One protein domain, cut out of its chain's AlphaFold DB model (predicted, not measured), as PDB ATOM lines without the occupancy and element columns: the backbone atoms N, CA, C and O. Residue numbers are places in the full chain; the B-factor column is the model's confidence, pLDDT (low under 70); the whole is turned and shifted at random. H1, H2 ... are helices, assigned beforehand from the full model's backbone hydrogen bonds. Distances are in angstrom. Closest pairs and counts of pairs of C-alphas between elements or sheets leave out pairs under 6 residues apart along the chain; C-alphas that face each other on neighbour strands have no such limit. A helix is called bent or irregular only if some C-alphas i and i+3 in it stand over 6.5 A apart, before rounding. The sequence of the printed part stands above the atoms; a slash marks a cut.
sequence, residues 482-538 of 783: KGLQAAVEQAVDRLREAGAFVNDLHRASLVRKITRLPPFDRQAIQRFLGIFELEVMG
ATOM      1  N   LYS A 482      33.938  -9.927  -7.158       63.12
ATOM      2  CA  LYS A 482      34.476 -11.275  -7.421       63.12
ATOM      3  C   LYS A 482      34.291 -11.740  -8.873       63.12
ATOM      4  O   LYS A 482      35.098 -12.530  -9.339       63.12
ATOM      5  N   GLY A 483      33.268 -11.251  -9.578       61.06
ATOM      6  CA  GLY A 483      33.101 -11.458 -11.024       61.06
ATOM      7  C   GLY A 483      33.600 -10.291 -11.886       61.06
ATOM      8  O   GLY A 483      33.803 -10.463 -13.083       61.06
ATOM      9  N   LEU A 484      33.803  -9.105 -11.302       65.81
ATOM     10  CA  LEU A 484      34.051  -7.859 -12.031       65.81
ATOM     11  C   LEU A 484      35.372  -7.886 -12.786       65.81
ATOM     12  O   LEU A 484      35.429  -7.311 -13.859       65.81
ATOM     13  N   GLN A 485      36.412  -8.525 -12.253       70.50
ATOM     14  CA  GLN A 485      37.713  -8.542 -12.918       70.50
ATOM     15  C   GLN A 485      37.652  -9.352 -14.225       70.50
ATOM     16  O   GLN A 485      37.874  -8.782 -15.288       70.50
ATOM     17  N   ALA A 486      37.144 -10.589 -14.173       72.62
ATOM     18  CA  ALA A 486      36.859 -11.397 -15.364       72.62
ATOM     19  C   ALA A 486      35.824 -10.745 -16.310       72.62
ATOM     20  O   ALA A 486      35.924 -10.861 -17.530       72.62
ATOM     21  N   ALA A 487      34.830 -10.026 -15.774       74.12
ATOM     22  CA  ALA A 487      33.854  -9.293 -16.584       74.12
ATOM     23  C   ALA A 487      34.433  -8.020 -17.233       74.12
ATOM     24  O   ALA A 487      33.967  -7.623 -18.297       74.12
ATOM     25  N   VAL A 488      35.437  -7.383 -16.621       78.94
ATOM     26  CA  VAL A 488      36.182  -6.246 -17.184       78.94
ATOM     27  C   VAL A 488      37.159  -6.731 -18.245       78.94
ATOM     28  O   VAL A 488      37.204  -6.128 -19.310       78.94
ATOM     29  N   GLU A 489      37.858  -7.842 -18.014       80.44
ATOM     30  CA  GLU A 489      38.686  -8.524 -19.017       80.44
ATOM     31  C   GLU A 489      37.832  -8.878 -20.252       80.44
ATOM     32  O   GLU A 489      38.083  -8.368 -21.343       80.44
ATOM     33  N   GLN A 490      36.704  -9.578 -20.062       84.50
ATOM     34  CA  GLN A 490      35.757  -9.872 -21.147       84.50
ATOM     35  C   GLN A 490      35.165  -8.608 -21.809       84.50
ATOM     36  O   GLN A 490      34.859  -8.621 -23.004       84.50
ATOM     37  N   ALA A 491      34.968  -7.511 -21.069       81.69
ATOM     38  CA  ALA A 491      34.493  -6.249 -21.638       81.69
ATOM     39  C   ALA A 491      35.574  -5.532 -22.463       81.69
ATOM     40  O   ALA A 491      35.241  -4.923 -23.480       81.69
ATOM     41  N   VAL A 492      36.847  -5.623 -22.065       85.12
ATOM     42  CA  VAL A 492      37.994  -5.124 -22.836       85.12
ATOM     43  C   VAL A 492      38.134  -5.912 -24.134       85.12
ATOM     44  O   VAL A 492      38.247  -5.294 -25.191       85.12
ATOM     45  N   ASP A 493      38.036  -7.241 -24.097       87.25
ATOM     46  CA  ASP A 493      38.123  -8.072 -25.303       87.25
ATOM     47  C   ASP A 493      36.991  -7.757 -26.290       87.25
ATOM     48  O   ASP A 493      37.255  -7.407 -27.442       87.25
ATOM     49  N   ARG A 494      35.735  -7.721 -25.821       87.19
ATOM     50  CA  ARG A 494      34.582  -7.307 -26.648       87.19
ATOM     51  C   ARG A 494      34.708  -5.879 -27.186       87.19
ATOM     52  O   ARG A 494      34.199  -5.583 -28.265       87.19
ATOM     53  N   LEU A 495      35.371  -4.979 -26.457       86.19
ATOM     54  CA  LEU A 495      35.638  -3.618 -26.927       86.19
ATOM     55  C   LEU A 495      36.728  -3.590 -28.011       86.19
ATOM     56  O   LEU A 495      36.621  -2.792 -28.941       86.19
ATOM     57  N   ARG A 496      37.732  -4.475 -27.944       86.25
ATOM     58  CA  ARG A 496      38.741  -4.654 -29.006       86.25
ATOM     59  C   ARG A 496      38.121  -5.276 -30.260       86.25
ATOM     60  O   ARG A 496      38.349  -4.754 -31.347       86.25
ATOM     61  N   GLU A 497      37.273  -6.296 -30.115       89.75
ATOM     62  CA  GLU A 497      36.480  -6.882 -31.211       89.75
ATOM     63  C   GLU A 497      35.584  -5.831 -31.889       89.75
ATOM     64  O   GLU A 497      35.618  -5.658 -33.110       89.75
ATOM     65  N   ALA A 498      34.811  -5.078 -31.097       86.25
ATOM     66  CA  ALA A 498      33.959  -4.007 -31.605       86.25
ATOM     67  C   ALA A 498      34.775  -2.878 -32.257       86.25
ATOM     68  O   ALA A 498      34.356  -2.336 -33.279       86.25
ATOM     69  N   GLY A 499      35.944  -2.546 -31.701       86.50
ATOM     70  CA  GLY A 499      36.883  -1.574 -32.260       86.50
ATOM     71  C   GLY A 499      37.418  -1.994 -33.629       86.50
ATOM     72  O   GLY A 499      37.361  -1.199 -34.565       86.50
ATOM     73  N   ALA A 500      37.852  -3.249 -33.778       88.19
ATOM     74  CA  ALA A 500      38.295  -3.809 -35.056       88.19
ATOM     75  C   ALA A 500      37.167  -3.787 -36.104       88.19
ATOM     76  O   ALA A 500      37.329  -3.223 -37.183       88.19
ATOM     77  N   PHE A 501      35.973  -4.270 -35.748       88.94
ATOM     78  CA  PHE A 501      34.806  -4.240 -36.639       88.94
ATOM     79  C   PHE A 501      34.371  -2.816 -37.039       88.94
ATOM     80  O   PHE A 501      33.833  -2.606 -38.127       88.94
ATOM     81  N   VAL A 502      34.584  -1.821 -36.172       87.62
ATOM     82  CA  VAL A 502      34.348  -0.401 -36.481       87.62
ATOM     83  C   VAL A 502      35.444   0.175 -37.383       87.62
ATOM     84  O   VAL A 502      35.122   0.987 -38.249       87.62
ATOM     85  N   ASN A 503      36.696  -0.260 -37.229       88.69
ATOM     86  CA  ASN A 503      37.823   0.142 -38.072       88.69
ATOM     87  C   ASN A 503      37.671  -0.359 -39.521       88.69
ATOM     88  O   ASN A 503      37.879   0.404 -40.462       88.69
ATOM     89  N   ASP A 504      37.201  -1.596 -39.702       88.69
ATOM     90  CA  ASP A 504      36.945  -2.194 -41.023       88.69
ATOM     91  C   ASP A 504      35.714  -1.588 -41.738       88.69
ATOM     92  O   ASP A 504      35.486  -1.802 -42.936       88.69
ATOM     93  N   LEU A 505      34.881  -0.815 -41.028       88.44
ATOM     94  CA  LEU A 505      33.661  -0.216 -41.572       88.44
ATOM     95  C   LEU A 505      33.901   1.177 -42.161       88.44
ATOM     96  O   LEU A 505      33.983   2.180 -41.453       88.44
ATOM     97  N   HIS A 506      33.829   1.271 -43.492       89.38
ATOM     98  CA  HIS A 506      33.857   2.555 -44.194       89.38
ATOM     99  C   HIS A 506      32.845   3.569 -43.610       89.38
ATOM    100  O   HIS A 506      31.651   3.278 -43.460       89.38
ATOM    101  N   ARG A 507      33.318   4.790 -43.323       88.25
ATOM    102  CA  ARG A 507      32.646   5.818 -42.497       88.25
ATOM    103  C   ARG A 507      31.170   6.063 -42.835       88.25
ATOM    104  O   ARG A 507      30.348   6.197 -41.930       88.25
ATOM    105  N   ALA A 508      30.804   6.098 -44.119       86.50
ATOM    106  CA  ALA A 508      29.415   6.306 -44.546       86.50
ATOM    107  C   ALA A 508      28.463   5.167 -44.112       86.50
ATOM    108  O   ALA A 508      27.299   5.415 -43.785       86.50
ATOM    109  N   SER A 509      28.957   3.926 -44.063       87.38
ATOM    110  CA  SER A 509      28.214   2.755 -43.583       87.38
ATOM    111  C   SER A 509      28.067   2.762 -42.062       87.38
ATOM    112  O   SER A 509      26.985   2.451 -41.559       87.38
ATOM    113  N   LEU A 510      29.110   3.175 -41.334       88.06
ATOM    114  CA  LEU A 510      29.075   3.322 -39.876       88.06
ATOM    115  C   LEU A 510      28.051   4.384 -39.445       88.06
ATOM    116  O   LEU A 510      27.167   4.088 -38.642       88.06
ATOM    117  N   VAL A 511      28.090   5.579 -40.050       88.69
ATOM    118  CA  VAL A 511      27.094   6.640 -39.805       88.69
ATOM    119  C   VAL A 511      25.680   6.126 -40.089       88.69
ATOM    120  O   VAL A 511      24.802   6.257 -39.241       88.69
ATOM    121  N   ARG A 512      25.458   5.447 -41.226       90.62
ATOM    122  CA  ARG A 512      24.148   4.868 -41.574       90.62
ATOM    123  C   ARG A 512      23.652   3.840 -40.548       90.62
ATOM    124  O   ARG A 512      22.447   3.794 -40.299       90.62
ATOM    125  N   LYS A 513      24.537   3.023 -39.960       89.81
ATOM    126  CA  LYS A 513      24.183   2.091 -38.874       89.81
ATOM    127  C   LYS A 513      23.824   2.847 -37.591       89.81
ATOM    128  O   LYS A 513      22.738   2.632 -37.065       89.81
ATOM    129  N   ILE A 514      24.661   3.785 -37.141       88.44
ATOM    130  CA  ILE A 514      24.433   4.551 -35.901       88.44
ATOM    131  C   ILE A 514      23.155   5.403 -35.988       88.44
ATOM    132  O   ILE A 514      22.372   5.429 -35.043       88.44
ATOM    133  N   THR A 515      22.869   6.049 -37.124       89.19
ATOM    134  CA  THR A 515      21.630   6.831 -37.309       89.19
ATOM    135  C   THR A 515      20.362   5.971 -37.219       89.19
ATOM    136  O   THR A 515      19.319   6.479 -36.809       89.19
ATOM    137  N   ARG A 516      20.433   4.673 -37.553       92.00
ATOM    138  CA  ARG A 516      19.301   3.734 -37.449       92.00
ATOM    139  C   ARG A 516      19.031   3.235 -36.025       92.00
ATOM    140  O   ARG A 516      17.963   2.674 -35.804       92.00
ATOM    141  N   LEU A 517      19.948   3.440 -35.078       91.00
ATOM    142  CA  LEU A 517      19.727   3.073 -33.678       91.00
ATOM    143  C   LEU A 517      18.659   3.972 -33.017       91.00
ATOM    144  O   LEU A 517      18.560   5.153 -33.376       91.00
ATOM    145  N   PRO A 518      17.894   3.454 -32.036       90.56
ATOM    146  CA  PRO A 518      16.997   4.231 -31.183       90.56
ATOM    147  C   PRO A 518      17.641   5.483 -30.552       90.56
ATOM    148  O   PRO A 518      18.853   5.523 -30.328       90.56
ATOM    149  N   PRO A 519      16.853   6.525 -30.209       83.38
ATOM    150  CA  PRO A 519      17.390   7.762 -29.636       83.38
ATOM    151  C   PRO A 519      18.180   7.562 -28.337       83.38
ATOM    152  O   PRO A 519      19.196   8.229 -28.145       83.38
ATOM    153  N   PHE A 520      17.730   6.640 -27.480       77.56
ATOM    154  CA  PHE A 520      18.373   6.315 -26.204       77.56
ATOM    155  C   PHE A 520      19.747   5.665 -26.414       77.56
ATOM    156  O   PHE A 520      20.731   6.115 -25.835       77.56
ATOM    157  N   ASP A 521      19.837   4.686 -27.312       80.62
ATOM    158  CA  ASP A 521      21.068   3.937 -27.589       80.62
ATOM    159  C   ASP A 521      22.150   4.842 -28.191       80.62
ATOM    160  O   ASP A 521      23.319   4.774 -27.813       80.62
ATOM    161  N   ARG A 522      21.754   5.779 -29.065       84.38
ATOM    162  CA  ARG A 522      22.658   6.822 -29.582       84.38
ATOM    163  C   ARG A 522      23.182   7.726 -28.460       84.38
ATOM    164  O   ARG A 522      24.356   8.087 -28.481       84.38
ATOM    165  N   GLN A 523      22.351   8.057 -27.468       78.19
ATOM    166  CA  GLN A 523      22.785   8.815 -26.292       78.19
ATOM    167  C   GLN A 523      23.691   7.979 -25.370       78.19
ATOM    168  O   GLN A 523      24.652   8.516 -24.821       78.19
ATOM    169  N   ALA A 524      23.433   6.678 -25.219       75.81
ATOM    170  CA  ALA A 524      24.280   5.765 -24.453       75.81
ATOM    171  C   ALA A 524      25.682   5.644 -25.075       75.81
ATOM    172  O   ALA A 524      26.671   5.801 -24.364       75.81
ATOM    173  N   ILE A 525      25.772   5.488 -26.402       84.56
ATOM    174  CA  ILE A 525      27.042   5.496 -27.147       84.56
ATOM    175  C   ILE A 525      27.788   6.822 -26.948       84.56
ATOM    176  O   ILE A 525      28.982   6.809 -26.666       84.56
ATOM    177  N   GLN A 526      27.103   7.970 -27.023       82.00
ATOM    178  CA  GLN A 526      27.733   9.275 -26.774       82.00
ATOM    179  C   GLN A 526      28.260   9.426 -25.337       82.00
ATOM    180  O   GLN A 526      29.339   9.982 -25.146       82.00
ATOM    181  N   ARG A 527      27.540   8.916 -24.326       74.38
ATOM    182  CA  ARG A 527      28.015   8.911 -22.930       74.38
ATOM    183  C   ARG A 527      29.215   7.984 -22.740       74.38
ATOM    184  O   ARG A 527      30.175   8.384 -22.093       74.38
ATOM    185  N   PHE A 528      29.175   6.784 -23.324       84.62
ATOM    186  CA  PHE A 528      30.294   5.841 -23.294       84.62
ATOM    187  C   PHE A 528      31.553   6.451 -23.919       84.62
ATOM    188  O   PHE A 528      32.593   6.470 -23.270       84.62
ATOM    189  N   LEU A 529      31.446   7.019 -25.127       81.44
ATOM    190  CA  LEU A 529      32.569   7.674 -25.803       81.44
ATOM    191  C   LEU A 529      33.119   8.849 -24.986       81.44
ATOM    192  O   LEU A 529      34.328   8.944 -24.830       81.44
ATOM    193  N   GLY A 530      32.262   9.687 -24.391       72.25
ATOM    194  CA  GLY A 530      32.712  10.787 -23.533       72.25
ATOM    195  C   GLY A 530      33.492  10.320 -22.295       72.25
ATOM    196  O   GLY A 530      34.517  10.909 -21.967       72.25
ATOM    197  N   ILE A 531      33.050   9.243 -21.636       76.25
ATOM    198  CA  ILE A 531      33.768   8.643 -20.496       76.25
ATOM    199  C   ILE A 531      35.082   7.999 -20.961       76.25
ATOM    200  O   ILE A 531      36.113   8.178 -20.320       76.25
ATOM    201  N   PHE A 532      35.065   7.278 -22.083       78.94
ATOM    202  CA  PHE A 532      36.236   6.583 -22.619       78.94
ATOM    203  C   PHE A 532      37.319   7.560 -23.106       78.94
ATOM    204  O   PHE A 532      38.495   7.386 -22.791       78.94
ATOM    205  N   GLU A 533      36.931   8.631 -23.806       75.00
ATOM    206  CA  GLU A 533      37.838   9.713 -24.196       75.00
ATOM    207  C   GLU A 533      38.487  10.359 -22.965       75.00
ATOM    208  O   GLU A 533      39.710  10.485 -22.935       75.00
ATOM    209  N   LEU A 534      37.703  10.701 -21.934       61.28
ATOM    210  CA  LEU A 534      38.190  11.403 -20.742       61.28
ATOM    211  C   LEU A 534      39.062  10.537 -19.818       61.28
ATOM    212  O   LEU A 534      40.157  10.966 -19.455       61.28
ATOM    213  N   GLU A 535      38.583   9.355 -19.428       72.06
ATOM    214  CA  GLU A 535      39.194   8.535 -18.366       72.06
ATOM    215  C   GLU A 535      40.194   7.495 -18.900       72.06
ATOM    216  O   GLU A 535      41.118   7.119 -18.182       72.06
ATOM    217  N   VAL A 536      40.036   7.024 -20.148       74.12
ATOM    218  CA  VAL A 536      40.900   5.978 -20.737       74.12
ATOM    219  C   VAL A 536      41.885   6.555 -21.754       74.12
ATOM    220  O   VAL A 536      43.050   6.170 -21.761       74.12
ATOM    221  N   MET A 537      41.454   7.496 -22.602       71.81
ATOM    222  CA  MET A 537      42.329   8.108 -23.617       71.81
ATOM    223  C   MET A 537      42.978   9.432 -23.179       71.81
ATOM    224  O   MET A 537      43.855   9.931 -23.884       71.81
ATOM    225  N   GLY A 538      42.521  10.047 -22.081       67.31
ATOM    226  CA  GLY A 538      42.955  11.381 -21.638       67.31
ATOM    227  C   GLY A 538      42.611  12.531 -22.602       67.31
ATOM    228  O   GLY A 538      43.155  13.631 -22.474       67.31
TER     229      GLY A 538
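Overview. This is residues 482 to 538 of the 783 residues of an uncharacterized protein of Vitrella brassicaformis (strain CCMP3155) (UniProt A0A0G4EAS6). Three helices form an open, three-sided frame: long H1 is one arm, short H2 makes the turn at its far end, and H3 folds back from H2 as the other arm, with an empty gap between H1 and H3. H1 and H3 do not run side by side, and the helices meet only at the corners beside H2. The printed part has 57 residues with three named helices, in the order H1, H2, H3, and no named strand; the class is all helix. The whole is loose, with a radius of gyration of the C-alphas of 13.3 A, and elongated, spanning 40 by 24 by 23 A.

Arrangement. Start with H1, residues 482 to 503, and go on over a tight link to H2, residues 507 to 516. The two are close but not clearly touching; their closest C-alphas, those of Val 502 and Leu 510, are 7.3 A apart. They run opposite ways at a steep tilt of 56 degrees. A second tight link leads to H3, residues 519 to 536. H2 and H3 are close but not clearly touching, their closest C-alphas being those of Ile 514 and Arg 522, 6.9 A apart. They run opposite ways at a steep tilt of 53 degrees. H1 and H3 are apart. In H3 every O i to N i+4 pair is within hydrogen-bond range; in H1 17 of 18 are, in H2 5 of 6.

Along the chain. Find C-alpha 482 at (34.476, -11.275, -7.421); from there H1 runs 32.9 A to C-alpha 503. H1 is irregular, but only just: C-alphas 482 and 485 are 6.9 A apart. H2 covers 14.4 A from C-alpha 507 at (32.646, 5.818, -42.497) to C-alpha 516. H3 runs 25.2 A, ending at C-alpha 536 at (40.900, 5.978, -20.737).

Size, cuts and confidence. The two C-alphas farthest apart, those of Lys 482 and Ala 508, are 41.4 A apart. The printed part has no cut. Mean pLDDT of the printed part is 81.6; residues 482 to 484, 534 and 538 are under 70.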